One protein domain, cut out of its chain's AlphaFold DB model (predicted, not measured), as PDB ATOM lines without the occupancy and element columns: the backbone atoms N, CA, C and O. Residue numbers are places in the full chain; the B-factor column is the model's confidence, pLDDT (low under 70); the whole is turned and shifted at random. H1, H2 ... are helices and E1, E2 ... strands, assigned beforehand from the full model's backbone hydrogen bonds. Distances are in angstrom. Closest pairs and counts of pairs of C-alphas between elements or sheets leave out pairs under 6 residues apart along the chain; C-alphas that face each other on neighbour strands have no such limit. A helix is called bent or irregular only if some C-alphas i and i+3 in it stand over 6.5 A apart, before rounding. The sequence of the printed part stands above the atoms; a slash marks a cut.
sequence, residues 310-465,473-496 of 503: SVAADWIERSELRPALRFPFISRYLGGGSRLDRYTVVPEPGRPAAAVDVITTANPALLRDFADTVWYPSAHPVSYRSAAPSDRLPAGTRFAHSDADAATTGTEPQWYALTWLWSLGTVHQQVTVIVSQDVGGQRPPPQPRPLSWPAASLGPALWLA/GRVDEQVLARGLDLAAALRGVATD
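AT A GLANCE: This is residues 310 to 465 and 473 to 496 of the 503 residues of an uncharacterized protein of Mycolicibacterium vaccae ATCC 25954 (UniProt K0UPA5). One twisted sheet of six strands has a long helix, H5, running along one of its faces, over the neighbours E6 and E5. The opposite face has two short helices, H2 and H3, near one end of the strands, while H4 lies off the sheet after a long link and touches no helix. The printed part has 180 residues with five named helices and six named strands, in the order H1 E1 H2 E2 E3 H3 E4 E5 E6 H4 H5; the sheet's order is E1 - E2 - E3 - E6 - E5 - E4, all antiparallel. The class is mixed, helices and strands, with 47 residues in the helices and 43 in the strands. The whole is compact, with a radius of gyration of the C-alphas of 15.8 A, and spans 45 by 38 by 31 A.

HOW THE PARTS SIT: In the sheet, E6, residues 427 to 436, and E5, residues 415 to 424, form a hairpin at 163 degrees, with N 422 and O 429 2.8 A apart. E4, residues 398 to 401, is an edge strand and forms a hairpin with E5, with N 400 and O 417 at 2.9 A. E4 E5 E6 are a meander, each strand the antiparallel neighbour of the one before. On the other side of E6 is E3, residues 354 to 361, with N 357 and O 432 at 2.8 A. E3 and E2, residues 339 to 344, form a hairpin at 160 degrees, with N 343 and O 356 at 2.8 A. The other edge strand is E1, residues 322 to 326, antiparallel to E2 at 144 degrees, with N 325 and O 342 at 2.9 A. H5, residues 477 to 495, is on the sheet at a height of 9.3 A; it runs along the strands, at 19 degrees to E6 on the local plane. Its closest C-alphas to E6 are those of Gly 483 and Val 435, 6.3 A apart. H3, residues 364 to 369, is on the opposite face at a height of 9.3 A, over E6, and runs along it at 11 degrees on the local plane; the closest C-alphas are those of Pro 364 and His 428, 5.9 A apart. H2, residues 330 to 334, is on the same face as H3 at a height of 7.5 A. H2 and H3 only just touch, with 3 pairs of C-alphas within 8 A, the closest being Leu 334 and Leu 366 at 5.4 A. H1, residues 315 to 318, touches H5 at its residues 490 to 494 alone, with the C-alphas of Trp 315 and Ala 494 closest at 4.9 A; it is only just not on the sheet, with 4 pairs of C-alphas within 10 A. H4, residues 453 to 465, is not on the sheet and is apart from H5. Every O i to N i+4 pair is within hydrogen-bond range in H2, H3 and H5; in H4 it is 7 of 9, and H1 is too short for such a pair.

IN THESE COORDINATES: H1 begins at C-alpha 315, (-13.232, -19.630, -8.825). E6 measures 28.8 A from first to last C-alpha, E5 27.8 A, E3 23.3 A and E2 16.1 A. E5 begins at C-alpha 415, (-8.331, -38.843, -23.618). H4 measures 17.3 A and is only just irregular, with C-alphas 456 and 459 6.9 A apart. H5 measures 26.8 A and ends at C-alpha 495, (-7.050, -14.596, -11.494).

THE WHOLE: The two C-alphas farthest apart are those of Ala 465 and Asp 496, at 48.9 A. Residues 466 to 472 are not printed, and C-alphas 465 and 473 are 19.6 A apart across the cut. The links from H3 to E4, with 28 residues, E4 to E5, with 13, and E6 to H4, with 16, are long. In the first of these, residues 385 to 386 pair antiparallel with residues 398 to 399 of E4. The mean pLDDT of the printed part is 88.8; residues 404 to 411 and residue 473 are under 70.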
ATOM      1  N   SER A 310      -1.639 -18.259  -6.787       89.56
ATOM      2  CA  SER A 310      -2.710 -18.014  -5.819       89.56
ATOM      3  C   SER A 310      -3.989 -17.688  -6.576       89.56
ATOM      4  O   SER A 310      -3.968 -16.843  -7.466       89.56
ATOM      5  N   VAL A 311      -5.090 -18.345  -6.219       91.81
ATOM      6  CA  VAL A 311      -6.388 -18.170  -6.885       91.81
ATOM      7  C   VAL A 311      -7.484 -17.786  -5.901       91.81
ATOM      8  O   VAL A 311      -7.403 -18.093  -4.709       91.81
ATOM      9  N   ALA A 312      -8.522 -17.120  -6.404       89.81
ATOM     10  CA  ALA A 312      -9.678 -16.718  -5.611       89.81
ATOM     11  C   ALA A 312     -10.503 -17.921  -5.114       89.81
ATOM     12  O   ALA A 312     -10.625 -18.931  -5.802       89.81
ATOM     13  N   ALA A 313     -11.104 -17.821  -3.924       87.19
ATOM     14  CA  ALA A 313     -11.824 -18.936  -3.288       87.19
ATOM     15  C   ALA A 313     -13.076 -19.403  -4.035       87.19
ATOM     16  O   ALA A 313     -13.445 -20.574  -3.949       87.19
ATOM     17  N   ASP A 314     -13.695 -18.496  -4.775       89.62
ATOM     18  CA  ASP A 314     -14.953 -18.667  -5.491       89.62
ATOM     19  C   ASP A 314     -14.757 -19.046  -6.971       89.62
ATOM     20  O   ASP A 314     -15.722 -19.078  -7.733       89.62
ATOM     21  N   TRP A 315     -13.529 -19.366  -7.407       93.00
ATOM     22  CA  TRP A 315     -13.232 -19.630  -8.825       93.00
ATOM     23  C   TRP A 315     -14.091 -20.763  -9.417       93.00
ATOM     24  O   TRP A 315     -14.456 -20.735 -10.591       93.00
ATOM     25  N   ILE A 316     -14.449 -21.764  -8.604       92.69
ATOM     26  CA  ILE A 316     -15.313 -22.879  -9.024       92.69
ATOM     27  C   ILE A 316     -16.742 -22.386  -9.287       92.69
ATOM     28  O   ILE A 316     -17.368 -22.806 -10.255       92.69
ATOM     29  N   GLU A 317     -17.249 -21.479  -8.453       90.44
ATOM     30  CA  GLU A 317     -18.598 -20.915  -8.580       90.44
ATOM     31  C   GLU A 317     -18.678 -19.985  -9.796       90.44
ATOM     32  O   GLU A 317     -19.627 -20.060 -10.577       90.44
ATOM     33  N   ARG A 318     -17.632 -19.178 -10.016       91.38
ATOM     34  CA  ARG A 318     -17.527 -18.257 -11.156       91.38
ATOM     35  C   ARG A 318     -17.247 -18.939 -12.499       91.38
ATOM     36  O   ARG A 318     -17.461 -18.329 -13.539       91.38
ATOM     37  N   SER A 319     -16.773 -20.184 -12.503       90.88
ATOM     38  CA  SER A 319     -16.429 -20.913 -13.736       90.88
ATOM     39  C   SER A 319     -17.606 -21.664 -14.366       90.88
ATOM     40  O   SER A 319     -17.405 -22.422 -15.315       90.88
ATOM     41  N   GLU A 320     -18.825 -21.480 -13.840       88.69
ATOM     42  CA  GLU A 320     -20.061 -22.134 -14.309       88.69
ATOM     43  C   GLU A 320     -19.973 -23.674 -14.343       88.69
ATOM     44  O   GLU A 320     -20.735 -24.369 -15.029       88.69
ATOM     45  N   LEU A 321     -19.034 -24.234 -13.577       92.44
ATOM     46  CA  LEU A 321     -18.827 -25.664 -13.455       92.44
ATOM     47  C   LEU A 321     -20.012 -26.310 -12.727       92.44
ATOM     48  O   LEU A 321     -20.465 -25.869 -11.672       92.44
ATOM     49  N   ARG A 322     -20.535 -27.394 -13.306       90.31
ATOM     50  CA  ARG A 322     -21.727 -28.094 -12.804       90.31
ATOM     51  C   ARG A 322     -21.409 -29.041 -11.638       90.31
ATOM     52  O   ARG A 322     -20.239 -29.377 -11.443       90.31
ATOM     53  N   PRO A 323     -22.440 -29.519 -10.898       84.12
ATOM     54  CA  PRO A 323     -22.265 -30.309  -9.681       84.12
ATOM     55  C   PRO A 323     -21.241 -31.431  -9.817       84.12
ATOM     56  O   PRO A 323     -21.205 -32.147 -10.824       84.12
ATOM     57  N   ALA A 324     -20.420 -31.576  -8.780       87.75
ATOM     58  CA  ALA A 324     -19.289 -32.477  -8.820       87.75
ATOM     59  C   ALA A 324     -19.644 -33.922  -8.453       87.75
ATOM     60  O   ALA A 324     -20.368 -34.182  -7.488       87.75
ATOM     61  N   LEU A 325     -19.045 -34.875  -9.168       95.88
ATOM     62  CA  LEU A 325     -18.953 -36.268  -8.737       95.88
ATOM     63  C   LEU A 325     -17.710 -36.448  -7.859       95.88
ATOM     64  O   LEU A 325     -16.598 -36.144  -8.286       95.88
ATOM     65  N   ARG A 326     -17.884 -36.978  -6.647       96.69
ATOM     66  CA  ARG A 326     -16.785 -37.180  -5.693       96.69
ATOM     67  C   ARG A 326     -16.177 -38.576  -5.789       96.69
ATOM     68  O   ARG A 326     -16.893 -39.576  -5.776       96.69
ATOM     69  N   PHE A 327     -14.848 -38.646  -5.759       97.25
ATOM     70  CA  PHE A 327     -14.078 -39.889  -5.766       97.25
ATOM     71  C   PHE A 327     -13.391 -40.122  -4.411       97.25
ATOM     72  O   PHE A 327     -12.301 -39.603  -4.161       97.25
ATOM     73  N   PRO A 328     -13.985 -40.929  -3.511       95.31
ATOM     74  CA  PRO A 328     -13.506 -41.058  -2.131       95.31
ATOM     75  C   PRO A 328     -12.147 -41.760  -2.004       95.31
ATOM     76  O   PRO A 328     -11.490 -41.637  -0.969       95.31
ATOM     77  N   PHE A 329     -11.696 -42.481  -3.038       96.00
ATOM     78  CA  PHE A 329     -10.435 -43.223  -2.989       96.00
ATOM     79  C   PHE A 329      -9.215 -42.315  -2.788       96.00
ATOM     80  O   PHE A 329      -8.218 -42.780  -2.243       96.00
ATOM     81  N   ILE A 330      -9.281 -41.037  -3.189       96.62
ATOM     82  CA  ILE A 330      -8.123 -40.136  -3.145       96.62
ATOM     83  C   ILE A 330      -7.629 -39.880  -1.718       96.62
ATOM     84  O   ILE A 330      -6.432 -39.708  -1.499       96.62
ATOM     85  N   SER A 331      -8.535 -39.937  -0.737       95.75
ATOM     86  CA  SER A 331      -8.210 -39.768   0.683       95.75
ATOM     87  C   SER A 331      -7.201 -40.814   1.177       95.75
ATOM     88  O   SER A 331      -6.371 -40.534   2.039       95.75
ATOM     89  N   ARG A 332      -7.185 -42.003   0.562       95.88
ATOM     90  CA  ARG A 332      -6.199 -43.051   0.855       95.88
ATOM     91  C   ARG A 332      -4.795 -42.688   0.370       95.88
ATOM     92  O   ARG A 332      -3.814 -43.136   0.944       95.88
ATOM     93  N   TYR A 333      -4.671 -41.871  -0.669       95.25
ATOM     94  CA  TYR A 333      -3.373 -41.482  -1.225       95.25
ATOM     95  C   TYR A 333      -2.869 -40.177  -0.606       95.25
ATOM     96  O   TYR A 333      -1.705 -40.094  -0.223       95.25
ATOM     97  N   LEU A 334      -3.762 -39.201  -0.425       94.94
ATOM     98  CA  LEU A 334      -3.422 -37.833  -0.021       94.94
ATOM     99  C   LEU A 334      -3.842 -37.470   1.414       94.94
ATOM    100  O   LEU A 334      -3.588 -36.357   1.861       94.94
ATOM    101  N   GLY A 335      -4.435 -38.407   2.158       91.62
ATOM    102  CA  GLY A 335      -4.840 -38.223   3.553       91.62
ATOM    103  C   GLY A 335      -6.329 -37.914   3.730       91.62
ATOM    104  O   GLY A 335      -7.039 -37.559   2.792       91.62
ATOM    105  N   GLY A 336      -6.814 -38.054   4.968       90.69
ATOM    106  CA  GLY A 336      -8.249 -38.020   5.287       90.69
ATOM    107  C   GLY A 336      -8.968 -36.703   4.963       90.69
ATOM    108  O   GLY A 336     -10.173 -36.717   4.742       90.69
ATOM    109  N   GLY A 337      -8.243 -35.584   4.892       89.88
ATOM    110  CA  GLY A 337      -8.793 -34.275   4.516       89.88
ATOM    111  C   GLY A 337      -8.800 -33.994   3.010       89.88
ATOM    112  O   GLY A 337      -9.211 -32.912   2.598       89.88
ATOM    113  N   SER A 338      -8.309 -34.919   2.181       95.38
ATOM    114  CA  SER A 338      -8.231 -34.718   0.734       95.38
ATOM    115  C   SER A 338      -9.484 -35.184   0.004       95.38
ATOM    116  O   SER A 338     -10.080 -36.209   0.338       95.38
ATOM    117  N   ARG A 339      -9.843 -34.456  -1.053       96.44
ATOM    118  CA  ARG A 339     -10.991 -34.761  -1.919       96.44
ATOM    119  C   ARG A 339     -10.616 -34.638  -3.387       96.44
ATOM    120  O   ARG A 339      -9.733 -33.859  -3.730       96.44
ATOM    121  N   LEU A 340     -11.289 -35.420  -4.222       97.62
ATOM    122  CA  LEU A 340     -11.188 -35.391  -5.674       97.62
ATOM    123  C   LEU A 340     -12.614 -35.276  -6.185       97.62
ATOM    124  O   LEU A 340     -13.412 -36.200  -6.013       97.62
ATOM    125  N   ASP A 341     -12.910 -34.123  -6.758       97.69
ATOM    126  CA  ASP A 341     -14.230 -33.747  -7.232       97.69
ATOM    127  C   ASP A 341     -14.139 -33.525  -8.753       97.69
ATOM    128  O   ASP A 341     -13.293 -32.761  -9.217       97.69
ATOM    129  N   ARG A 342     -14.973 -34.225  -9.532       97.69
ATOM    130  CA  ARG A 342     -15.113 -34.036 -10.982       97.69
ATOM    131  C   ARG A 342     -16.286 -33.137 -11.274       97.69
ATOM    132  O   ARG A 342     -17.429 -33.558 -11.115       97.69
ATOM    133  N   TYR A 343     -15.998 -31.965 -11.797       97.19
ATOM    134  CA  TYR A 343     -16.973 -31.035 -12.323       97.19
ATOM    135  C   TYR A 343     -17.256 -31.343 -13.790       97.19
ATOM    136  O   TYR A 343     -16.364 -31.707 -14.564       97.19
ATOM    137  N   THR A 344     -18.521 -31.210 -14.174       92.88
ATOM    138  CA  THR A 344     -18.935 -31.399 -15.567       92.88
ATOM    139  C   THR A 344     -18.892 -30.067 -16.307       92.88
ATOM    140  O   THR A 344     -19.335 -29.043 -15.786       92.88
ATOM    141  N   VAL A 345     -18.339 -30.085 -17.519       93.44
ATOM    142  CA  VAL A 345     -18.337 -28.932 -18.427       93.44
ATOM    143  C   VAL A 345     -19.599 -29.000 -19.278       93.44
ATOM    144  O   VAL A 345     -20.017 -30.089 -19.682       93.44
ATOM    145  N   VAL A 346     -20.222 -27.853 -19.545       90.38
ATOM    146  CA  VAL A 346     -21.403 -27.788 -20.411       90.38
ATOM    147  C   VAL A 346     -21.045 -28.347 -21.801       90.38
ATOM    148  O   VAL A 346     -20.059 -27.902 -22.396       90.38
ATOM    149  N   PRO A 347     -21.796 -29.338 -22.321       87.31
ATOM    150  CA  PRO A 347     -21.564 -29.854 -23.664       87.31
ATOM    151  C   PRO A 347     -21.791 -28.764 -24.712       87.31
ATOM    152  O   PRO A 347     -22.807 -28.072 -24.679       87.31
ATOM    153  N   GLU A 348     -20.871 -28.652 -25.667       88.81
ATOM    154  CA  GLU A 348     -20.991 -27.745 -26.807       88.81
ATOM    155  C   GLU A 348     -21.180 -28.566 -28.090       88.81
ATOM    156  O   GLU A 348     -20.396 -29.488 -28.336       88.81
ATOM    157  N   PRO A 349     -22.210 -28.278 -28.912       86.00
ATOM    158  CA  PRO A 349     -22.442 -29.009 -30.152       86.00
ATOM    159  C   PRO A 349     -21.212 -28.991 -31.067       86.00
ATOM    160  O   PRO A 349     -20.649 -27.932 -31.338       86.00
ATOM    161  N   GLY A 350     -20.806 -30.166 -31.553       85.81
ATOM    162  CA  GLY A 350     -19.652 -30.309 -32.446       85.81
ATOM    163  C   GLY A 350     -18.288 -30.137 -31.770       85.81
ATOM    164  O   GLY A 350     -17.292 -30.016 -32.475       85.81
ATOM    165  N   ARG A 351     -18.227 -30.114 -30.430       90.94
ATOM    166  CA  ARG A 351     -16.973 -30.087 -29.670       90.94
ATOM    167  C   ARG A 351     -16.804 -31.351 -28.818       90.94
ATOM    168  O   ARG A 351     -17.796 -31.892 -28.319       90.94
ATOM    169  N   PRO A 352     -15.557 -31.800 -28.587       92.38
ATOM    170  CA  PRO A 352     -15.294 -32.952 -27.738       92.38
ATOM    171  C   PRO A 352     -15.786 -32.744 -26.298       92.38
ATOM    172  O   PRO A 352     -15.687 -31.649 -25.733       92.38
ATOM    173  N   ALA A 353     -16.287 -33.815 -25.681       93.75
ATOM    174  CA  ALA A 353     -16.747 -33.786 -24.295       93.75
ATOM    175  C   ALA A 353     -15.570 -33.573 -23.327       93.75
ATOM    176  O   ALA A 353     -14.501 -34.156 -23.504       93.75
ATOM    177  N   ALA A 354     -15.776 -32.785 -22.270       95.38
ATOM    178  CA  ALA A 354     -14.738 -32.455 -21.297       95.38
ATOM    179  C   ALA A 354     -15.250 -32.501 -19.850       95.38
ATOM    180  O   ALA A 354     -16.449 -32.399 -19.582       95.38
ATOM    181  N   ALA A 355     -14.322 -32.652 -18.912       96.81
ATOM    182  CA  ALA A 355     -14.559 -32.571 -17.478       96.81
ATOM    183  C   ALA A 355     -13.370 -31.895 -16.785       96.81
ATOM    184  O   ALA A 355     -12.262 -31.863 -17.325       96.81
ATOM    185  N   VAL A 356     -13.601 -31.369 -15.584       97.69
ATOM    186  CA  VAL A 356     -12.562 -30.747 -14.756       97.69
ATOM    187  C   VAL A 356     -12.472 -31.501 -13.441       97.69
ATOM    188  O   VAL A 356     -13.417 -31.512 -12.660       97.69
ATOM    189  N   ASP A 357     -11.332 -32.126 -13.191       97.94
ATOM    190  CA  ASP A 357     -11.050 -32.843 -11.955       97.94
ATOM    191  C   ASP A 357     -10.207 -31.966 -11.034       97.94
ATOM    192  O   ASP A 357      -9.139 -31.493 -11.419       97.94
ATOM    193  N   VAL A 358     -10.673 -31.763  -9.803       97.00
ATOM    194  CA  VAL A 358      -9.976 -30.955  -8.797       97.00
ATOM    195  C   VAL A 358      -9.644 -31.829  -7.600       97.00
ATOM    196  O   VAL A 358     -10.525 -32.241  -6.841       97.00
ATOM    197  N   ILE A 359      -8.355 -32.089  -7.407       97.38
ATOM    198  CA  ILE A 359      -7.833 -32.692  -6.184       97.38
ATOM    199  C   ILE A 359      -7.517 -31.561  -5.212       97.38
ATOM    200  O   ILE A 359      -6.713 -30.700  -5.536       97.38
ATOM    201  N   THR A 360      -8.108 -31.560  -4.019       96.00
ATOM    202  CA  THR A 360      -7.825 -30.576  -2.958       96.00
ATOM    203  C   THR A 360      -7.189 -31.260  -1.751       96.00
ATOM    204  O   THR A 360      -7.670 -32.310  -1.320       96.00
ATOM    205  N   THR A 361      -6.156 -30.654  -1.163       95.62
ATOM    206  CA  THR A 361      -5.563 -31.071   0.119       95.62
ATOM    207  C   THR A 361      -4.997 -29.882   0.894       95.62
ATOM    208  O   THR A 361      -4.645 -28.866   0.306       95.62
ATOM    209  N   ALA A 362      -4.865 -30.014   2.213       94.00
ATOM    210  CA  ALA A 362      -4.157 -29.040   3.046       94.00
ATOM    211  C   ALA A 362      -2.628 -29.234   3.027       94.00
ATOM    212  O   ALA A 362      -1.891 -28.333   3.409       94.00
ATOM    213  N   ASN A 363      -2.133 -30.403   2.597       92.31
ATOM    214  CA  ASN A 363      -0.705 -30.716   2.612       92.31
ATOM    215  C   ASN A 363      -0.131 -30.745   1.178       92.31
ATOM    216  O   ASN A 363      -0.344 -31.727   0.455       92.31
ATOM    217  N   PRO A 364       0.636 -29.722   0.759       91.19
ATOM    218  CA  PRO A 364       1.184 -29.651  -0.595       91.19
ATOM    219  C   PRO A 364       2.212 -30.751  -0.879       91.19
ATOM    220  O   PRO A 364       2.377 -31.152  -2.030       91.19
ATOM    221  N   ALA A 365       2.899 -31.270   0.142       92.06
ATOM    222  CA  ALA A 365       3.882 -32.330  -0.042       92.06
ATOM    223  C   ALA A 365       3.227 -33.648  -0.480       92.06
ATOM    224  O   ALA A 365       3.811 -34.379  -1.275       92.06
ATOM    225  N   LEU A 366       1.990 -33.914  -0.047       92.06
ATOM    226  CA  LEU A 366       1.250 -35.104  -0.476       92.06
ATOM    227  C   LEU A 366       0.833 -35.021  -1.945       92.06
ATOM    228  O   LEU A 366       0.925 -36.023  -2.647       92.06
ATOM    229  N   LEU A 367       0.446 -33.839  -2.445       92.25
ATOM    230  CA  LEU A 367       0.235 -33.654  -3.890       92.25
ATOM    231  C   LEU A 367       1.518 -33.927  -4.669       92.25
ATOM    232  O   LEU A 367       1.478 -34.591  -5.700       92.25
ATOM    233  N   ARG A 368       2.662 -33.458  -4.160       90.50
ATOM    234  CA  ARG A 368       3.964 -33.671  -4.804       90.50
ATOM    235  C   ARG A 368       4.360 -35.145  -4.858       90.50
ATOM    236  O   ARG A 368       4.894 -35.573  -5.874       90.50
ATOM    237  N   ASP A 369       4.049 -35.926  -3.824       92.38
ATOM    238  CA  ASP A 369       4.323 -37.372  -3.802       92.38
ATOM    239  C   ASP A 369       3.614 -38.131  -4.936       92.38
ATOM    240  O   ASP A 369       4.101 -39.173  -5.373       92.38
ATOM    241  N   PHE A 370       2.495 -37.596  -5.434       92.06
ATOM    242  CA  PHE A 370       1.707 -38.178  -6.518       92.06
ATOM    243  C   PHE A 370       1.624 -37.278  -7.761       92.06
ATOM    244  O   PHE A 370       0.790 -37.537  -8.628       92.06
ATOM    245  N   ALA A 371       2.483 -36.261  -7.898       89.00
ATOM    246  CA  ALA A 371       2.356 -35.257  -8.959       89.00
ATOM    247  C   ALA A 371       2.433 -35.858 -10.366       89.00
ATOM    248  O   ALA A 371       1.780 -35.368 -11.283       89.00
ATOM    249  N   ASP A 372       3.228 -36.910 -10.548       88.94
ATOM    250  CA  ASP A 372       3.415 -37.601 -11.829       88.94
ATOM    251  C   ASP A 372       2.500 -38.821 -11.994       88.94
ATOM    252  O   ASP A 372       2.665 -39.626 -12.908       88.94
ATOM    253  N   THR A 373       1.508 -38.966 -11.115       91.81
ATOM    254  CA  THR A 373       0.533 -40.050 -11.196       91.81
ATOM    255  C   THR A 373      -0.492 -39.778 -12.286       91.81
ATOM    256  O   THR A 373      -1.230 -38.796 -12.224       91.81
ATOM    257  N   VAL A 374      -0.616 -40.707 -13.232       91.25
ATOM    258  CA  VAL A 374      -1.728 -40.733 -14.187       91.25
ATOM    259  C   VAL A 374      -2.906 -41.484 -13.561       91.25
ATOM    260  O   VAL A 374      -2.864 -42.701 -13.390       91.25
ATOM    261  N   TRP A 375      -3.965 -40.754 -13.203       94.00
ATOM    262  CA  TRP A 375      -5.169 -41.317 -12.570       94.00
ATOM    263  C   TRP A 375      -6.158 -41.935 -13.564       94.00
ATOM    264  O   TRP A 375      -7.096 -42.622 -13.157       94.00
ATOM    265  N   TYR A 376      -5.987 -41.681 -14.858       92.94
ATOM    266  CA  TYR A 376      -6.930 -42.088 -15.894       92.94
ATOM    267  C   TYR A 376      -6.486 -43.390 -16.559       92.94
ATOM    268  O   TYR A 376      -5.299 -43.568 -16.823       92.94
ATOM    269  N   PRO A 377      -7.420 -44.315 -16.835       89.81
ATOM    270  CA  PRO A 377      -7.087 -45.568 -17.496       89.81
ATOM    271  C   PRO A 377      -6.567 -45.321 -18.916       89.81
ATOM    272  O   PRO A 377      -7.115 -44.500 -19.649       89.81
ATOM    273  N   SER A 378      -5.548 -46.072 -19.311       85.31
ATOM    274  CA  SER A 378      -4.986 -46.073 -20.660       85.31
ATOM    275  C   SER A 378      -4.502 -47.478 -21.028       85.31
ATOM    276  O   SER A 378      -4.053 -48.227 -20.156       85.31
ATOM    277  N   ALA A 379      -4.582 -47.830 -22.314       78.44
ATOM    278  CA  ALA A 379      -4.065 -49.094 -22.850       78.44
ATOM    279  C   ALA A 379      -2.545 -49.229 -22.657       78.44
ATOM    280  O   ALA A 379      -2.015 -50.317 -22.429       78.44
ATOM    281  N   HIS A 380      -1.853 -48.089 -22.748       78.50
ATOM    282  CA  HIS A 380      -0.399 -47.972 -22.727       78.50
ATOM    283  C   HIS A 380       0.059 -47.004 -21.638       78.50
ATOM    284  O   HIS A 380      -0.735 -46.172 -21.183       78.50
ATOM    285  N   PRO A 381       1.327 -47.078 -21.208       82.25
ATOM    286  CA  PRO A 381       1.890 -46.125 -20.261       82.25
ATOM    287  C   PRO A 381       1.879 -44.716 -20.852       82.25
ATOM    288  O   PRO A 381       2.497 -44.463 -21.879       82.25
ATOM    289  N   VAL A 382       1.196 -43.795 -20.181       87.06
ATOM    290  CA  VAL A 382       1.180 -42.376 -20.542       87.06
ATOM    291  C   VAL A 382       2.113 -41.625 -19.600       87.06
ATOM    292  O   VAL A 382       2.215 -41.968 -18.421       87.06
ATOM    293  N   SER A 383       2.796 -40.600 -20.109       88.06
ATOM    294  CA  SER A 383       3.607 -39.709 -19.282       88.06
ATOM    295  C   SER A 383       3.213 -38.249 -19.465       88.06
ATOM    296  O   SER A 383       2.951 -37.799 -20.579       88.06
ATOM    297  N   TYR A 384       3.220 -37.512 -18.360       89.75
ATOM    298  CA  TYR A 384       3.120 -36.063 -18.355       89.75
ATOM    299  C   TYR A 384       4.368 -35.433 -18.967       89.75
ATOM    300  O   TYR A 384       5.496 -35.823 -18.668       89.75
ATOM    301  N   ARG A 385       4.149 -34.417 -19.796       89.19
ATOM    302  CA  ARG A 385       5.182 -33.551 -20.363       89.19
ATOM    303  C   ARG A 385       4.869 -32.108 -20.002       89.19
ATOM    304  O   ARG A 385       3.702 -31.722 -19.949       89.19
ATOM    305  N   SER A 386       5.895 -31.309 -19.742       89.75
ATOM    306  CA  SER A 386       5.711 -29.878 -19.496       89.75
ATOM    307  C   SER A 386       5.165 -29.199 -20.748       89.75
ATOM    308  O   SER A 386       5.691 -29.401 -21.844       89.75
ATOM    309  N   ALA A 387       4.111 -28.399 -20.593       89.06
ATOM    310  CA  ALA A 387       3.659 -27.516 -21.655       89.06
ATOM    311  C   ALA A 387       4.668 -26.371 -21.833       89.06
ATOM    312  O   ALA A 387       5.317 -25.946 -20.872       89.06
ATOM    313  N   ALA A 388       4.799 -25.864 -23.060       87.31
ATOM    314  CA  ALA A 388       5.572 -24.649 -23.292       87.31
ATOM    315  C   ALA A 388       4.950 -23.484 -22.493       87.31
ATOM    316  O   ALA A 388       3.718 -23.381 -22.456       87.31
ATOM    317  N   PRO A 389       5.762 -22.613 -21.861       83.69
ATOM    318  CA  PRO A 389       5.247 -21.439 -21.166       83.69
ATOM    319  C   PRO A 389       4.345 -20.611 -22.087       83.69
ATOM    320  O   PRO A 389       4.701 -20.336 -23.232       83.69
ATOM    321  N   SER A 390       3.165 -20.240 -21.595       85.50
ATOM    322  CA  SER A 390       2.171 -19.489 -22.359       85.50
ATOM    323  C   SER A 390       1.329 -18.621 -21.434       85.50
ATOM    324  O   SER A 390       0.890 -19.078 -20.380       85.50
ATOM    325  N   ASP A 391       1.002 -17.409 -21.875       83.75
ATOM    326  CA  ASP A 391       0.074 -16.523 -21.159       83.75
ATOM    327  C   ASP A 391      -1.361 -17.074 -21.127       83.75
ATOM    328  O   ASP A 391      -2.187 -16.646 -20.325       83.75
ATOM    329  N   ARG A 392      -1.671 -18.089 -21.943       86.81
ATOM    330  CA  ARG A 392      -2.975 -18.766 -21.926       86.81
ATOM    331  C   ARG A 392      -3.071 -19.884 -20.895       86.81
ATOM    332  O   ARG A 392      -4.175 -20.257 -20.523       86.81
ATOM    333  N   LEU A 393      -1.942 -20.425 -20.439       90.62
ATOM    334  CA  LEU A 393      -1.910 -21.593 -19.559       90.62
ATOM    335  C   LEU A 393      -1.367 -21.236 -18.176       90.62
ATOM    336  O   LEU A 393      -0.358 -20.536 -18.095       90.62
ATOM    337  N   PRO A 394      -1.972 -21.748 -17.090       90.44
ATOM    338  CA  PRO A 394      -1.418 -21.601 -15.748       90.44
ATOM    339  C   PRO A 394       0.053 -22.025 -15.663       90.44
ATOM    340  O   PRO A 394       0.510 -22.911 -16.403       90.44
ATOM    341  N   ALA A 395       0.800 -21.413 -14.745       88.19
ATOM    342  CA  ALA A 395       2.211 -21.726 -14.579       88.19
ATOM    343  C   ALA A 395       2.415 -23.211 -14.223       88.19
ATOM    344  O   ALA A 395       1.670 -23.805 -13.444       88.19
ATOM    345  N   GLY A 396       3.433 -23.839 -14.820       88.31
ATOM    346  CA  GLY A 396       3.741 -25.251 -14.567       88.31
ATOM    347  C   GLY A 396       2.725 -26.246 -15.142       88.31
ATOM    348  O   GLY A 396       2.709 -27.400 -14.710       88.31
ATOM    349  N   THR A 397       1.892 -25.830 -16.104       92.94
ATOM    350  CA  THR A 397       0.979 -26.743 -16.804       92.94
ATOM    351  C   THR A 397       1.745 -27.901 -17.444       92.94
ATOM    352  O   THR A 397       2.750 -27.718 -18.134       92.94
ATOM    353  N   ARG A 398       1.242 -29.116 -17.238       93.62
ATOM    354  CA  ARG A 398       1.716 -30.354 -17.860       93.62
ATOM    355  C   ARG A 398       0.579 -30.997 -18.634       93.62
ATOM    356  O   ARG A 398      -0.575 -30.895 -18.230       93.62
ATOM    357  N   PHE A 399       0.899 -31.688 -19.717       93.00
ATOM    358  CA  PHE A 399      -0.079 -32.389 -20.537       93.00
ATOM    359  C   PHE A 399       0.246 -33.874 -20.655       93.00
ATOM    360  O   PHE A 399       1.405 -34.275 -20.571       93.00
ATOM    361  N   ALA A 400      -0.785 -34.685 -20.844       92.38
ATOM    362  CA  ALA A 400      -0.701 -36.119 -21.074       92.38
ATOM    363  C   ALA A 400      -1.842 -36.533 -22.002       92.38
ATOM    364  O   ALA A 400      -2.913 -35.933 -21.965       92.38
ATOM    365  N   HIS A 401      -1.643 -37.559 -22.819       90.69
ATOM    366  CA  HIS A 401      -2.709 -38.093 -23.657       90.69
ATOM    367  C   HIS A 401      -2.532 -39.586 -23.872       90.69
ATOM    368  O   HIS A 401      -1.411 -40.092 -23.897       90.69
ATOM    369  N   SER A 402      -3.648 -40.287 -24.017       86.81
ATOM    370  CA  SER A 402      -3.640 -41.647 -24.537       86.81
ATOM    371  C   SER A 402      -3.606 -41.614 -26.071       86.81
ATOM    372  O   SER A 402      -3.866 -40.578 -26.686       86.81
ATOM    373  N   ASP A 403      -3.215 -42.719 -26.697       74.06
ATOM    374  CA  ASP A 403      -3.076 -42.803 -28.149       74.06
ATOM    375  C   ASP A 403      -4.197 -43.656 -28.757       74.06
ATOM    376  O   ASP A 403      -4.367 -44.827 -28.398       74.06
ATOM    377  N   ALA A 404      -4.954 -43.055 -29.677       58.66
ATOM    378  CA  ALA A 404      -5.995 -43.725 -30.443       58.66
ATOM    379  C   ALA A 404      -5.421 -44.677 -31.506       58.66
ATOM    380  O   ALA A 404      -6.001 -45.741 -31.721       58.66
ATOM    381  N   ASP A 405      -4.265 -44.354 -32.098       55.38
ATOM    382  CA  ASP A 405      -3.601 -45.185 -33.114       55.38
ATOM    383  C   ASP A 405      -2.986 -46.451 -32.494       55.38
ATOM    384  O   ASP A 405      -2.808 -47.473 -33.161       55.38
ATOM    385  N   ALA A 406      -2.721 -46.420 -31.186       52.88
ATOM    386  CA  ALA A 406      -2.235 -47.555 -30.412       52.88
ATOM    387  C   ALA A 406      -3.358 -48.386 -29.756       52.88
ATOM    388  O   ALA A 406      -3.067 -49.359 -29.050       52.88
ATOM    389  N   ALA A 407      -4.637 -48.033 -29.937       53.00
ATOM    390  CA  ALA A 407      -5.746 -48.740 -29.305       53.00
ATOM    391  C   ALA A 407      -5.851 -50.186 -29.829       53.00
ATOM    392  O   ALA A 407      -6.241 -50.436 -30.966       53.00
ATOM    393  N   THR A 408      -5.548 -51.170 -28.977       48.62
ATOM    394  CA  THR A 408      -5.682 -52.597 -29.324       48.62
ATOM    395  C   THR A 408      -7.138 -53.047 -29.429       48.62
ATOM    396  O   THR A 408      -7.428 -54.075 -30.037       48.62
ATOM    397  N   THR A 409      -8.059 -52.287 -28.831       51.34
ATOM    398  CA  THR A 409      -9.504 -52.492 -28.933       51.34
ATOM    399  C   THR A 409     -10.192 -51.145 -29.187       51.34
ATOM    400  O   THR A 409      -9.918 -50.162 -28.502       51.34
ATOM    401  N   GLY A 410     -11.100 -51.069 -30.169       53.34
ATOM    402  CA  GLY A 410     -11.807 -49.825 -30.540       53.34
ATOM    403  C   GLY A 410     -12.822 -49.312 -29.501       53.34
ATOM    404  O   GLY A 410     -13.612 -48.405 -29.776       53.34
ATOM    405  N   THR A 411     -12.854 -49.921 -28.316       62.94
ATOM    406  CA  THR A 411     -13.794 -49.631 -27.228       62.94
ATOM    407  C   THR A 411     -13.156 -48.877 -26.065       62.94
ATOM    408  O   THR A 411     -13.881 -48.410 -25.187       62.94
ATOM    409  N   GLU A 412     -11.829 -48.725 -26.039       71.25
ATOM    410  CA  GLU A 412     -11.151 -48.023 -24.952       71.25
ATOM    411  C   GLU A 412     -11.292 -46.495 -25.083       71.25
ATOM    412  O   GLU A 412     -11.047 -45.940 -26.158       71.25
ATOM    413  N   PRO A 413     -11.706 -45.791 -24.010       79.38
ATOM    414  CA  PRO A 413     -11.881 -44.346 -24.047       79.38
ATOM    415  C   PRO A 413     -10.521 -43.651 -24.117       79.38
ATOM    416  O   PRO A 413      -9.716 -43.748 -23.191       79.38
ATOM    417  N   GLN A 414     -10.297 -42.922 -25.206       88.31
ATOM    418  CA  GLN A 414      -9.094 -42.126 -25.421       88.31
ATOM    419  C   GLN A 414      -9.291 -40.705 -24.888       88.31
ATOM    420  O   GLN A 414     -10.393 -40.152 -24.959       88.31
ATOM    421  N   TRP A 415      -8.242 -40.111 -24.330       92.88
ATOM    422  CA  TRP A 415      -8.331 -38.843 -23.618       92.88
ATOM    423  C   TRP A 415      -7.067 -37.996 -23.753       92.88
ATOM    424  O   TRP A 415      -5.970 -38.489 -24.013       92.88
ATOM    425  N   TYR A 416      -7.245 -36.696 -23.573       94.12
ATOM    426  CA  TYR A 416      -6.206 -35.681 -23.466       94.12
ATOM    427  C   TYR A 416      -6.393 -34.954 -22.133       94.12
ATOM    428  O   TYR A 416      -7.525 -34.651 -21.762       94.12
ATOM    429  N   ALA A 417      -5.317 -34.693 -21.396       95.81
ATOM    430  CA  ALA A 417      -5.378 -34.017 -20.108       95.81
ATOM    431  C   ALA A 417      -4.343 -32.897 -19.989       95.81
ATOM    432  O   ALA A 417      -3.184 -33.075 -20.362       95.81
ATOM    433  N   LEU A 418      -4.761 -31.785 -19.388       96.12
ATOM    434  CA  LEU A 418      -3.921 -30.683 -18.922       96.12
ATOM    435  C   LEU A 418      -4.011 -30.617 -17.403       96.12
ATOM    436  O   LEU A 418      -5.115 -30.614 -16.872       96.12
ATOM    437  N   THR A 419      -2.882 -30.551 -16.701       95.94
ATOM    438  CA  THR A 419      -2.840 -30.486 -15.236       95.94
ATOM    439  C   THR A 419      -1.868 -29.426 -14.736       95.94
ATOM    440  O   THR A 419      -0.784 -29.256 -15.293       95.94
ATOM    441  N   TRP A 420      -2.238 -28.728 -13.667       94.50
ATOM    442  CA  TRP A 420      -1.418 -27.712 -13.003       94.50
ATOM    443  C   TRP A 420      -1.756 -27.647 -11.507       94.50
ATOM    444  O   TRP A 420      -2.663 -28.336 -11.028       94.50
ATOM    445  N   LEU A 421      -1.000 -26.837 -10.761       94.25
ATOM    446  CA  LEU A 421      -1.189 -26.641  -9.326       94.25
ATOM    447  C   LEU A 421      -1.643 -25.213  -9.027       94.25
ATOM    448  O   LEU A 421      -1.084 -24.259  -9.557       94.25
ATOM    449  N   TRP A 422      -2.597 -25.088  -8.112       94.12
ATOM    450  CA  TRP A 422      -3.061 -23.825  -7.550       94.12
ATOM    451  C   TRP A 422      -2.966 -23.833  -6.029       94.12
ATOM    452  O   TRP A 422      -3.001 -24.883  -5.376       94.12
ATOM    453  N   SER A 423      -2.837 -22.642  -5.460       93.25
ATOM    454  CA  SER A 423      -2.918 -22.399  -4.027       93.25
ATOM    455  C   SER A 423      -4.136 -21.540  -3.719       93.25
ATOM    456  O   SER A 423      -4.408 -20.553  -4.393       93.25
ATOM    457  N   LEU A 424      -4.893 -21.952  -2.710       91.38
ATOM    458  CA  LEU A 424      -6.078 -21.255  -2.244       91.38
ATOM    459  C   LEU A 424      -5.977 -21.118  -0.725       91.38
ATOM    460  O   LEU A 424      -6.330 -22.029   0.025       91.38
ATOM    461  N   GLY A 425      -5.437 -19.989  -0.262       88.81
ATOM    462  CA  GLY A 425      -5.152 -19.772   1.155       88.81
ATOM    463  C   GLY A 425      -4.286 -20.897   1.735       88.81
ATOM    464  O   GLY A 425      -3.134 -21.068   1.351       88.81
ATOM    465  N   THR A 426      -4.852 -21.681   2.656       89.19
ATOM    466  CA  THR A 426      -4.167 -22.803   3.323       89.19
ATOM    467  C   THR A 426      -4.368 -24.157   2.639       89.19
ATOM    468  O   THR A 426      -3.928 -25.176   3.172       89.19
ATOM    469  N   VAL A 427      -5.084 -24.214   1.513       93.31
ATOM    470  CA  VAL A 427      -5.283 -25.448   0.745       93.31
ATOM    471  C   VAL A 427      -4.609 -25.357  -0.615       93.31
ATOM    472  O   VAL A 427      -4.432 -24.291  -1.198       93.31
ATOM    473  N   HIS A 428      -4.237 -26.514  -1.134       94.31
ATOM    474  CA  HIS A 428      -3.580 -26.674  -2.416       94.31
ATOM    475  C   HIS A 428      -4.436 -27.552  -3.311       94.31
ATOM    476  O   HIS A 428      -5.037 -28.535  -2.858       94.31
ATOM    477  N   GLN A 429      -4.489 -27.184  -4.584       95.12
ATOM    478  CA  GLN A 429      -5.302 -27.856  -5.577       95.12
ATOM    479  C   GLN A 429      -4.441 -28.333  -6.739       95.12
ATOM    480  O   GLN A 429      -3.593 -27.597  -7.232       95.12
ATOM    481  N   GLN A 430      -4.680 -29.559  -7.190       95.75
ATOM    482  CA  GLN A 430      -4.272 -30.002  -8.515       95.75
ATOM    483  C   GLN A 430      -5.515 -30.019  -9.393       95.75
ATOM    484  O   GLN A 430      -6.434 -30.810  -9.163       95.75
ATOM    485  N   VAL A 431      -5.540 -29.130 -10.380       96.25
ATOM    486  CA  VAL A 431      -6.636 -29.018 -11.342       96.25
ATOM    487  C   VAL A 431      -6.235 -29.763 -12.599       96.25
ATOM    488  O   VAL A 431      -5.100 -29.649 -13.061       96.25
ATOM    489  N   THR A 432      -7.146 -30.576 -13.123       97.50
ATOM    490  CA  THR A 432      -6.936 -31.352 -14.339       97.50
ATOM    491  C   THR A 432      -8.125 -31.196 -15.274       97.50
ATOM    492  O   THR A 432      -9.219 -31.664 -14.975       97.50
ATOM    493  N   VAL A 433      -7.912 -30.563 -16.423       97.38
ATOM    494  CA  VAL A 433      -8.881 -30.560 -17.525       97.38
ATOM    495  C   VAL A 433      -8.671 -31.840 -18.309       97.38
ATOM    496  O   VAL A 433      -7.579 -32.057 -18.828       97.38
ATOM    497  N   ILE A 434      -9.699 -32.679 -18.403       96.81
ATOM    498  CA  ILE A 434      -9.678 -33.906 -19.198       96.81
ATOM    499  C   ILE A 434     -10.704 -33.821 -20.323       96.81
ATOM    500  O   ILE A 434     -11.878 -33.525 -20.104       96.81
ATOM    501  N   VAL A 435     -10.252 -34.103 -21.538       95.44
ATOM    502  CA  VAL A 435     -11.031 -34.027 -22.771       95.44
ATOM    503  C   VAL A 435     -11.066 -35.407 -23.414       95.44
ATOM    504  O   VAL A 435     -10.048 -36.094 -23.495       95.44
ATOM    505  N   SER A 436     -12.249 -35.831 -23.844       92.94
ATOM    506  CA  SER A 436     -12.435 -37.036 -24.646       92.94
ATOM    507  C   SER A 436     -11.827 -36.828 -26.029       92.94
ATOM    508  O   SER A 436     -12.014 -35.771 -26.624       92.94
ATOM    509  N   GLN A 437     -11.131 -37.829 -26.565       89.19
ATOM    510  CA  GLN A 437     -10.682 -37.782 -27.961       89.19
ATOM    511  C   GLN A 437     -11.785 -38.173 -28.962       89.19
ATOM    512  O   GLN A 437     -11.546 -38.206 -30.165       89.19
ATOM    513  N   ASP A 438     -13.007 -38.448 -28.491       86.81
ATOM    514  CA  ASP A 438     -14.180 -38.548 -29.359       86.81
ATOM    515  C   ASP A 438     -14.616 -37.149 -29.818       86.81
ATOM    516  O   ASP A 438     -15.299 -36.419 -29.092       86.81
ATOM    517  N   VAL A 439     -14.216 -36.790 -31.041       82.69
ATOM    518  CA  VAL A 439     -14.487 -35.483 -31.660       82.69
ATOM    519  C   VAL A 439     -15.988 -35.175 -31.723       82.69
ATOM    520  O   VAL A 439     -16.395 -34.027 -31.566       82.69
ATOM    521  N   GLY A 440     -16.832 -36.205 -31.860       77.00
ATOM    522  CA  GLY A 440     -18.289 -36.060 -31.896       77.00
ATOM    523  C   GLY A 440     -18.936 -35.756 -30.540       77.00
ATOM    524  O   GLY A 440     -20.153 -35.563 -30.481       77.00
ATOM    525  N   GLY A 441     -18.155 -35.752 -29.453       79.88
ATOM    526  CA  GLY A 441     -18.607 -35.417 -28.102       79.88
ATOM    527  C   GLY A 441     -19.599 -36.413 -27.490       79.88
ATOM    528  O   GLY A 441     -20.201 -36.114 -26.461       79.88
ATOM    529  N   GLN A 442     -19.783 -37.587 -28.100       82.75
ATOM    530  CA  GLN A 442     -20.778 -38.572 -27.666       82.75
ATOM    531  C   GLN A 442     -20.295 -39.372 -26.454       82.75
ATOM    532  O   GLN A 442     -21.094 -39.794 -25.616       82.75
ATOM    533  N   ARG A 443     -18.980 -39.588 -26.342       86.12
ATOM    534  CA  ARG A 443     -18.363 -40.311 -25.228       86.12
ATOM    535  C   ARG A 443     -17.746 -39.347 -24.214       86.12
ATOM    536  O   ARG A 443     -16.852 -38.579 -24.581       86.12
ATOM    537  N   PRO A 444     -18.142 -39.413 -22.928       89.88
ATOM    538  CA  PRO A 444     -17.507 -38.621 -21.884       89.88
ATOM    539  C   PRO A 444     -16.068 -39.100 -21.619       89.88
ATOM    540  O   PRO A 444     -15.763 -40.279 -21.825       89.88
ATOM    541  N   PRO A 445     -15.189 -38.220 -21.106       92.50
ATOM    542  CA  PRO A 445     -13.843 -38.614 -20.707       92.50
ATOM    543  C   PRO A 445     -13.874 -39.657 -19.574       92.50
ATOM    544  O   PRO A 445     -14.765 -39.622 -18.711       92.50
ATOM    545  N   PRO A 446     -12.888 -40.571 -19.511       93.69
ATOM    546  CA  PRO A 446     -12.871 -41.627 -18.509       93.69
ATOM    547  C   PRO A 446     -12.756 -41.060 -17.094       93.69
ATOM    548  O   PRO A 446     -12.174 -39.998 -16.863       93.69
ATOM    549  N   GLN A 447     -13.334 -41.772 -16.131       95.19
ATOM    550  CA  GLN A 447     -13.248 -41.415 -14.715       95.19
ATOM    551  C   GLN A 447     -11.878 -41.787 -14.131       95.19
ATOM    552  O   GLN A 447     -11.297 -42.796 -14.551       95.19
ATOM    553  N   PRO A 448     -11.368 -41.013 -13.153       95.56
ATOM    554  CA  PRO A 448     -10.138 -41.350 -12.457       95.56
ATOM    555  C   PRO A 448     -10.317 -42.652 -11.663       95.56
ATOM    556  O   PRO A 448     -11.395 -42.945 -11.138       95.56
ATOM    557  N   ARG A 449      -9.253 -43.449 -11.571       94.94
ATOM    558  CA  ARG A 449      -9.231 -44.745 -10.884       94.94
ATOM    559  C   ARG A 449      -8.114 -44.790  -9.841       94.94
ATOM    560  O   ARG A 449      -7.079 -44.152 -10.026       94.94
ATOM    561  N   PRO A 450      -8.293 -45.559  -8.752       93.75
ATOM    562  CA  PRO A 450      -7.224 -45.774  -7.789       93.75
ATOM    563  C   PRO A 450      -6.032 -46.469  -8.453       93.75
ATOM    564  O   PRO A 450      -6.199 -47.355  -9.297       93.75
ATOM    565  N   LEU A 451      -4.826 -46.100  -8.026       91.12
ATOM    566  CA  LEU A 451      -3.610 -46.769  -8.465       91.12
ATOM    567  C   LEU A 451      -3.582 -48.218  -7.989       91.12
ATOM    568  O   LEU A 451      -3.865 -48.519  -6.830       91.12
ATOM    569  N   SER A 452      -3.138 -49.100  -8.876       86.81
ATOM    570  CA  SER A 452      -2.848 -50.492  -8.555       86.81
ATOM    571  C   SER A 452      -1.412 -50.821  -8.944       86.81
ATOM    572  O   SER A 452      -0.882 -50.256  -9.899       86.81
ATOM    573  N   TRP A 453      -0.785 -51.754  -8.226       86.94
ATOM    574  CA  TRP A 453       0.561 -52.229  -8.562       86.94
ATOM    575  C   TRP A 453       0.682 -52.726 -10.017       86.94
ATOM    576  O   TRP A 453       1.644 -52.353 -10.694       86.94
ATOM    577  N   PRO A 454      -0.287 -53.496 -10.563       87.06
ATOM    578  CA  PRO A 454      -0.228 -53.896 -11.963       87.06
ATOM    579  C   PRO A 454      -0.220 -52.703 -12.924       87.06
ATOM    580  O   PRO A 454       0.593 -52.682 -13.843       87.06
ATOM    581  N   ALA A 455      -1.064 -51.693 -12.692       82.56
ATOM    582  CA  ALA A 455      -1.161 -50.527 -13.571       82.56
ATOM    583  C   ALA A 455       0.050 -49.586 -13.447       82.56
ATOM    584  O   ALA A 455       0.575 -49.119 -14.450       82.56
ATOM    585  N   ALA A 456       0.524 -49.339 -12.223       83.94
ATOM    586  CA  ALA A 456       1.580 -48.369 -11.944       83.94
ATOM    587  C   ALA A 456       3.001 -48.937 -12.087       83.94
ATOM    588  O   ALA A 456       3.971 -48.231 -11.824       83.94
ATOM    589  N   SER A 457       3.175 -50.227 -12.389       85.94
ATOM    590  CA  SER A 457       4.508 -50.851 -12.411       85.94
ATOM    591  C   SER A 457       4.632 -51.965 -13.440       85.94
ATOM    592  O   SER A 457       5.462 -51.878 -14.343       85.94
ATOM    593  N   LEU A 458       3.796 -53.002 -13.339       85.62
ATOM    594  CA  LEU A 458       3.926 -54.182 -14.196       85.62
ATOM    595  C   LEU A 458       3.576 -53.878 -15.659       85.62
ATOM    596  O   LEU A 458       4.316 -54.279 -16.551       85.62
ATOM    597  N   GLY A 459       2.480 -53.155 -15.904       84.50
ATOM    598  CA  GLY A 459       2.049 -52.755 -17.245       84.50
ATOM    599  C   GLY A 459       3.136 -51.979 -17.996       84.50
ATOM    600  O   GLY A 459       3.557 -52.427 -19.063       84.50
ATOM    601  N   PRO A 460       3.673 -50.889 -17.417       83.81
ATOM    602  CA  PRO A 460       4.790 -50.159 -18.007       83.81
ATOM    603  C   PRO A 460       6.050 -50.996 -18.237       83.81
ATOM    604  O   PRO A 460       6.632 -50.939 -19.318       83.81
ATOM    605  N   ALA A 461       6.444 -51.838 -17.279       84.31
ATOM    606  CA  ALA A 461       7.604 -52.712 -17.451       84.31
ATOM    607  C   ALA A 461       7.418 -53.717 -18.605       84.31
ATOM    608  O   ALA A 461       8.325 -53.916 -19.415       84.31
ATOM    609  N   LEU A 462       6.232 -54.324 -18.719       84.94
ATOM    610  CA  LEU A 462       5.896 -55.233 -19.819       84.94
ATOM    611  C   LEU A 462       5.847 -54.506 -21.165       84.94
ATOM    612  O   LEU A 462       6.255 -55.076 -22.175       84.94
ATOM    613  N   TRP A 463       5.381 -53.259 -21.188       82.94
ATOM    614  CA  TRP A 463       5.383 -52.437 -22.394       82.94
ATOM    615  C   TRP A 463       6.812 -52.125 -22.862       82.94
ATOM    616  O   TRP A 463       7.126 -52.340 -24.031       82.94
ATOM    617  N   LEU A 464       7.715 -51.736 -21.949       82.12
ATOM    618  CA  LEU A 464       9.137 -51.525 -22.270       82.12
ATOM    619  C   LEU A 464       9.774 -52.771 -22.886       82.12
ATOM    620  O   LEU A 464      10.504 -52.675 -23.874       82.12
ATOM    621  N   ALA A 465       9.475 -53.941 -22.319       83.75
ATOM    622  CA  ALA A 465      10.015 -55.213 -22.781       83.75
ATOM    623  C   ALA A 465       9.563 -55.580 -24.207       83.75
ATOM    624  O   ALA A 465      10.287 -56.284 -24.907       83.75
ATOM    625  N   GLY A 473       1.314 -40.523 -30.385       63.09
ATOM    626  CA  GLY A 473      -0.060 -40.498 -30.867       63.09
ATOM    627  C   GLY A 473      -0.483 -39.079 -31.208       63.09
ATOM    628  O   GLY A 473      -0.167 -38.136 -30.475       63.09
ATOM    629  N   ARG A 474      -1.170 -38.896 -32.336       76.12
ATOM    630  CA  ARG A 474      -1.606 -37.562 -32.745       76.12
ATOM    631  C   ARG A 474      -2.885 -37.204 -31.996       76.12
ATOM    632  O   ARG A 474      -3.900 -37.874 -32.133       76.12
ATOM    633  N   VAL A 475      -2.840 -36.125 -31.219       84.38
ATOM    634  CA  VAL A 475      -4.048 -35.532 -30.632       84.38
ATOM    635  C   VAL A 475      -4.739 -34.698 -31.707       84.38
ATOM    636  O   VAL A 475      -4.090 -33.880 -32.365       84.38
ATOM    637  N   ASP A 476      -6.041 -34.907 -31.890       87.44
ATOM    638  CA  ASP A 476      -6.854 -34.106 -32.805       87.44
ATOM    639  C   ASP A 476      -6.826 -32.615 -32.412       87.44
ATOM    640  O   ASP A 476      -6.877 -32.259 -31.229       87.44
ATOM    641  N   GLU A 477      -6.745 -31.727 -33.405       90.56
ATOM    642  CA  GLU A 477      -6.628 -30.282 -33.182       90.56
ATOM    643  C   GLU A 477      -7.838 -29.703 -32.435       90.56
ATOM    644  O   GLU A 477      -7.671 -28.789 -31.627       90.56
ATOM    645  N   GLN A 478      -9.040 -30.258 -32.624       90.69
ATOM    646  CA  GLN A 478     -10.244 -29.825 -31.912       90.69
ATOM    647  C   GLN A 478     -10.209 -30.227 -30.436       90.69
ATOM    648  O   GLN A 478     -10.664 -29.472 -29.576       90.69
ATOM    649  N   VAL A 479      -9.641 -31.396 -30.124       91.19
ATOM    650  CA  VAL A 479      -9.446 -31.868 -28.744       91.19
ATOM    651  C   VAL A 479      -8.429 -30.987 -28.028       91.19
ATOM    652  O   VAL A 479      -8.678 -30.547 -26.900       91.19
ATOM    653  N   LEU A 480      -7.317 -30.679 -28.699       91.88
ATOM    654  CA  LEU A 480      -6.295 -29.779 -28.178       91.88
ATOM    655  C   LEU A 480      -6.868 -28.378 -27.934       91.88
ATOM    656  O   LEU A 480      -6.739 -27.850 -26.830       91.88
ATOM    657  N   ALA A 481      -7.547 -27.801 -28.931       93.00
ATOM    658  CA  ALA A 481      -8.179 -26.490 -28.821       93.00
ATOM    659  C   ALA A 481      -9.188 -26.450 -27.667       93.00
ATOM    660  O   ALA A 481      -9.142 -25.539 -26.848       93.00
ATOM    661  N   ARG A 482     -10.033 -27.483 -27.526       94.19
ATOM    662  CA  ARG A 482     -11.000 -27.572 -26.425       94.19
ATOM    663  C   ARG A 482     -10.326 -27.575 -25.054       94.19
ATOM    664  O   ARG A 482     -10.801 -26.895 -24.146       94.19
ATOM    665  N   GLY A 483      -9.238 -28.326 -24.893       94.19
ATOM    666  CA  GLY A 483      -8.477 -28.356 -23.644       94.19
ATOM    667  C   GLY A 483      -7.850 -27.002 -23.307       94.19
ATOM    668  O   GLY A 483      -7.965 -26.541 -22.173       94.19
ATOM    669  N   LEU A 484      -7.227 -26.354 -24.298       94.94
ATOM    670  CA  LEU A 484      -6.592 -25.044 -24.139       94.94
ATOM    671  C   LEU A 484      -7.609 -23.935 -23.836       94.94
ATOM    672  O   LEU A 484      -7.370 -23.144 -22.927       94.94
ATOM    673  N   ASP A 485      -8.740 -23.906 -24.545       95.00
ATOM    674  CA  ASP A 485      -9.827 -22.940 -24.328       95.00
ATOM    675  C   ASP A 485     -10.360 -23.037 -22.891       95.00
ATOM    676  O   ASP A 485     -10.510 -22.025 -22.209       95.00
ATOM    677  N   LEU A 486     -10.593 -24.261 -22.401       95.25
ATOM    678  CA  LEU A 486     -11.056 -24.489 -21.030       95.25
ATOM    679  C   LEU A 486     -10.005 -24.090 -19.992       95.25
ATOM    680  O   LEU A 486     -10.342 -23.431 -19.015       95.25
ATOM    681  N   ALA A 487      -8.737 -24.452 -20.192       95.31
ATOM    682  CA  ALA A 487      -7.668 -24.062 -19.274       95.31
ATOM    683  C   ALA A 487      -7.503 -22.533 -19.201       95.31
ATOM    684  O   ALA A 487      -7.345 -21.986 -18.109       95.31
ATOM    685  N   ALA A 488      -7.599 -21.841 -20.340       94.69
ATOM    686  CA  ALA A 488      -7.540 -20.385 -20.408       94.69
ATOM    687  C   ALA A 488      -8.750 -19.724 -19.727       94.69
ATOM    688  O   ALA A 488      -8.571 -18.778 -18.962       94.69
ATOM    689  N   ALA A 489      -9.961 -20.247 -19.947       94.19
ATOM    690  CA  ALA A 489     -11.173 -19.756 -19.293       94.19
ATOM    691  C   ALA A 489     -11.097 -19.911 -17.764       94.19
ATOM    692  O   ALA A 489     -11.358 -18.959 -17.031       94.19
ATOM    693  N   LEU A 490     -10.665 -21.081 -17.281       94.94
ATOM    694  CA  LEU A 490     -10.480 -21.331 -15.850       94.94
ATOM    695  C   LEU A 490      -9.419 -20.414 -15.240       94.94
ATOM    696  O   LEU A 490      -9.617 -19.915 -14.135       94.94
ATOM    697  N   ARG A 491      -8.310 -20.172 -15.951       92.88
ATOM    698  CA  ARG A 491      -7.277 -19.230 -15.509       92.88
ATOM    699  C   ARG A 491      -7.841 -17.820 -15.361       92.88
ATOM    700  O   ARG A 491      -7.651 -17.239 -14.303       92.88
ATOM    701  N   GLY A 492      -8.528 -17.306 -16.387       91.19
ATOM    702  CA  GLY A 492      -9.094 -15.953 -16.369       91.19
ATOM    703  C   GLY A 492     -10.018 -15.744 -15.170       91.19
ATOM    704  O   GLY A 492      -9.790 -14.849 -14.363       91.19
ATOM    705  N   VAL A 493     -10.959 -16.669 -14.969       91.88
ATOM    706  CA  VAL A 493     -11.880 -16.640 -13.822       91.88
ATOM    707  C   VAL A 493     -11.146 -16.697 -12.477       91.88
ATOM    708  O   VAL A 493     -11.554 -16.044 -11.520       91.88
ATOM    709  N   ALA A 494     -10.077 -17.487 -12.381       88.50
ATOM    710  CA  ALA A 494      -9.347 -17.697 -11.135       88.50
ATOM    711  C   ALA A 494      -8.435 -16.522 -10.737       88.50
ATOM    712  O   ALA A 494      -8.155 -16.366  -9.544       88.50
ATOM    713  N   THR A 495      -7.965 -15.732 -11.709       83.50
ATOM    714  CA  THR A 495      -7.050 -14.596 -11.494       83.50
ATOM    715  C   THR A 495      -7.733 -13.234 -11.462       83.50
ATOM    716  O   THR A 495      -7.114 -12.279 -11.002       83.50
ATOM    717  N   ASP A 496      -8.975 -13.122 -11.935       78.62
ATOM    718  CA  ASP A 496      -9.735 -11.880 -11.818       78.62
ATOM    719  C   ASP A 496     -10.063 -11.618 -10.339       78.62
ATOM    720  O   ASP A 496     -10.872 -12.332  -9.728       78.62
TER     721      ASP A 496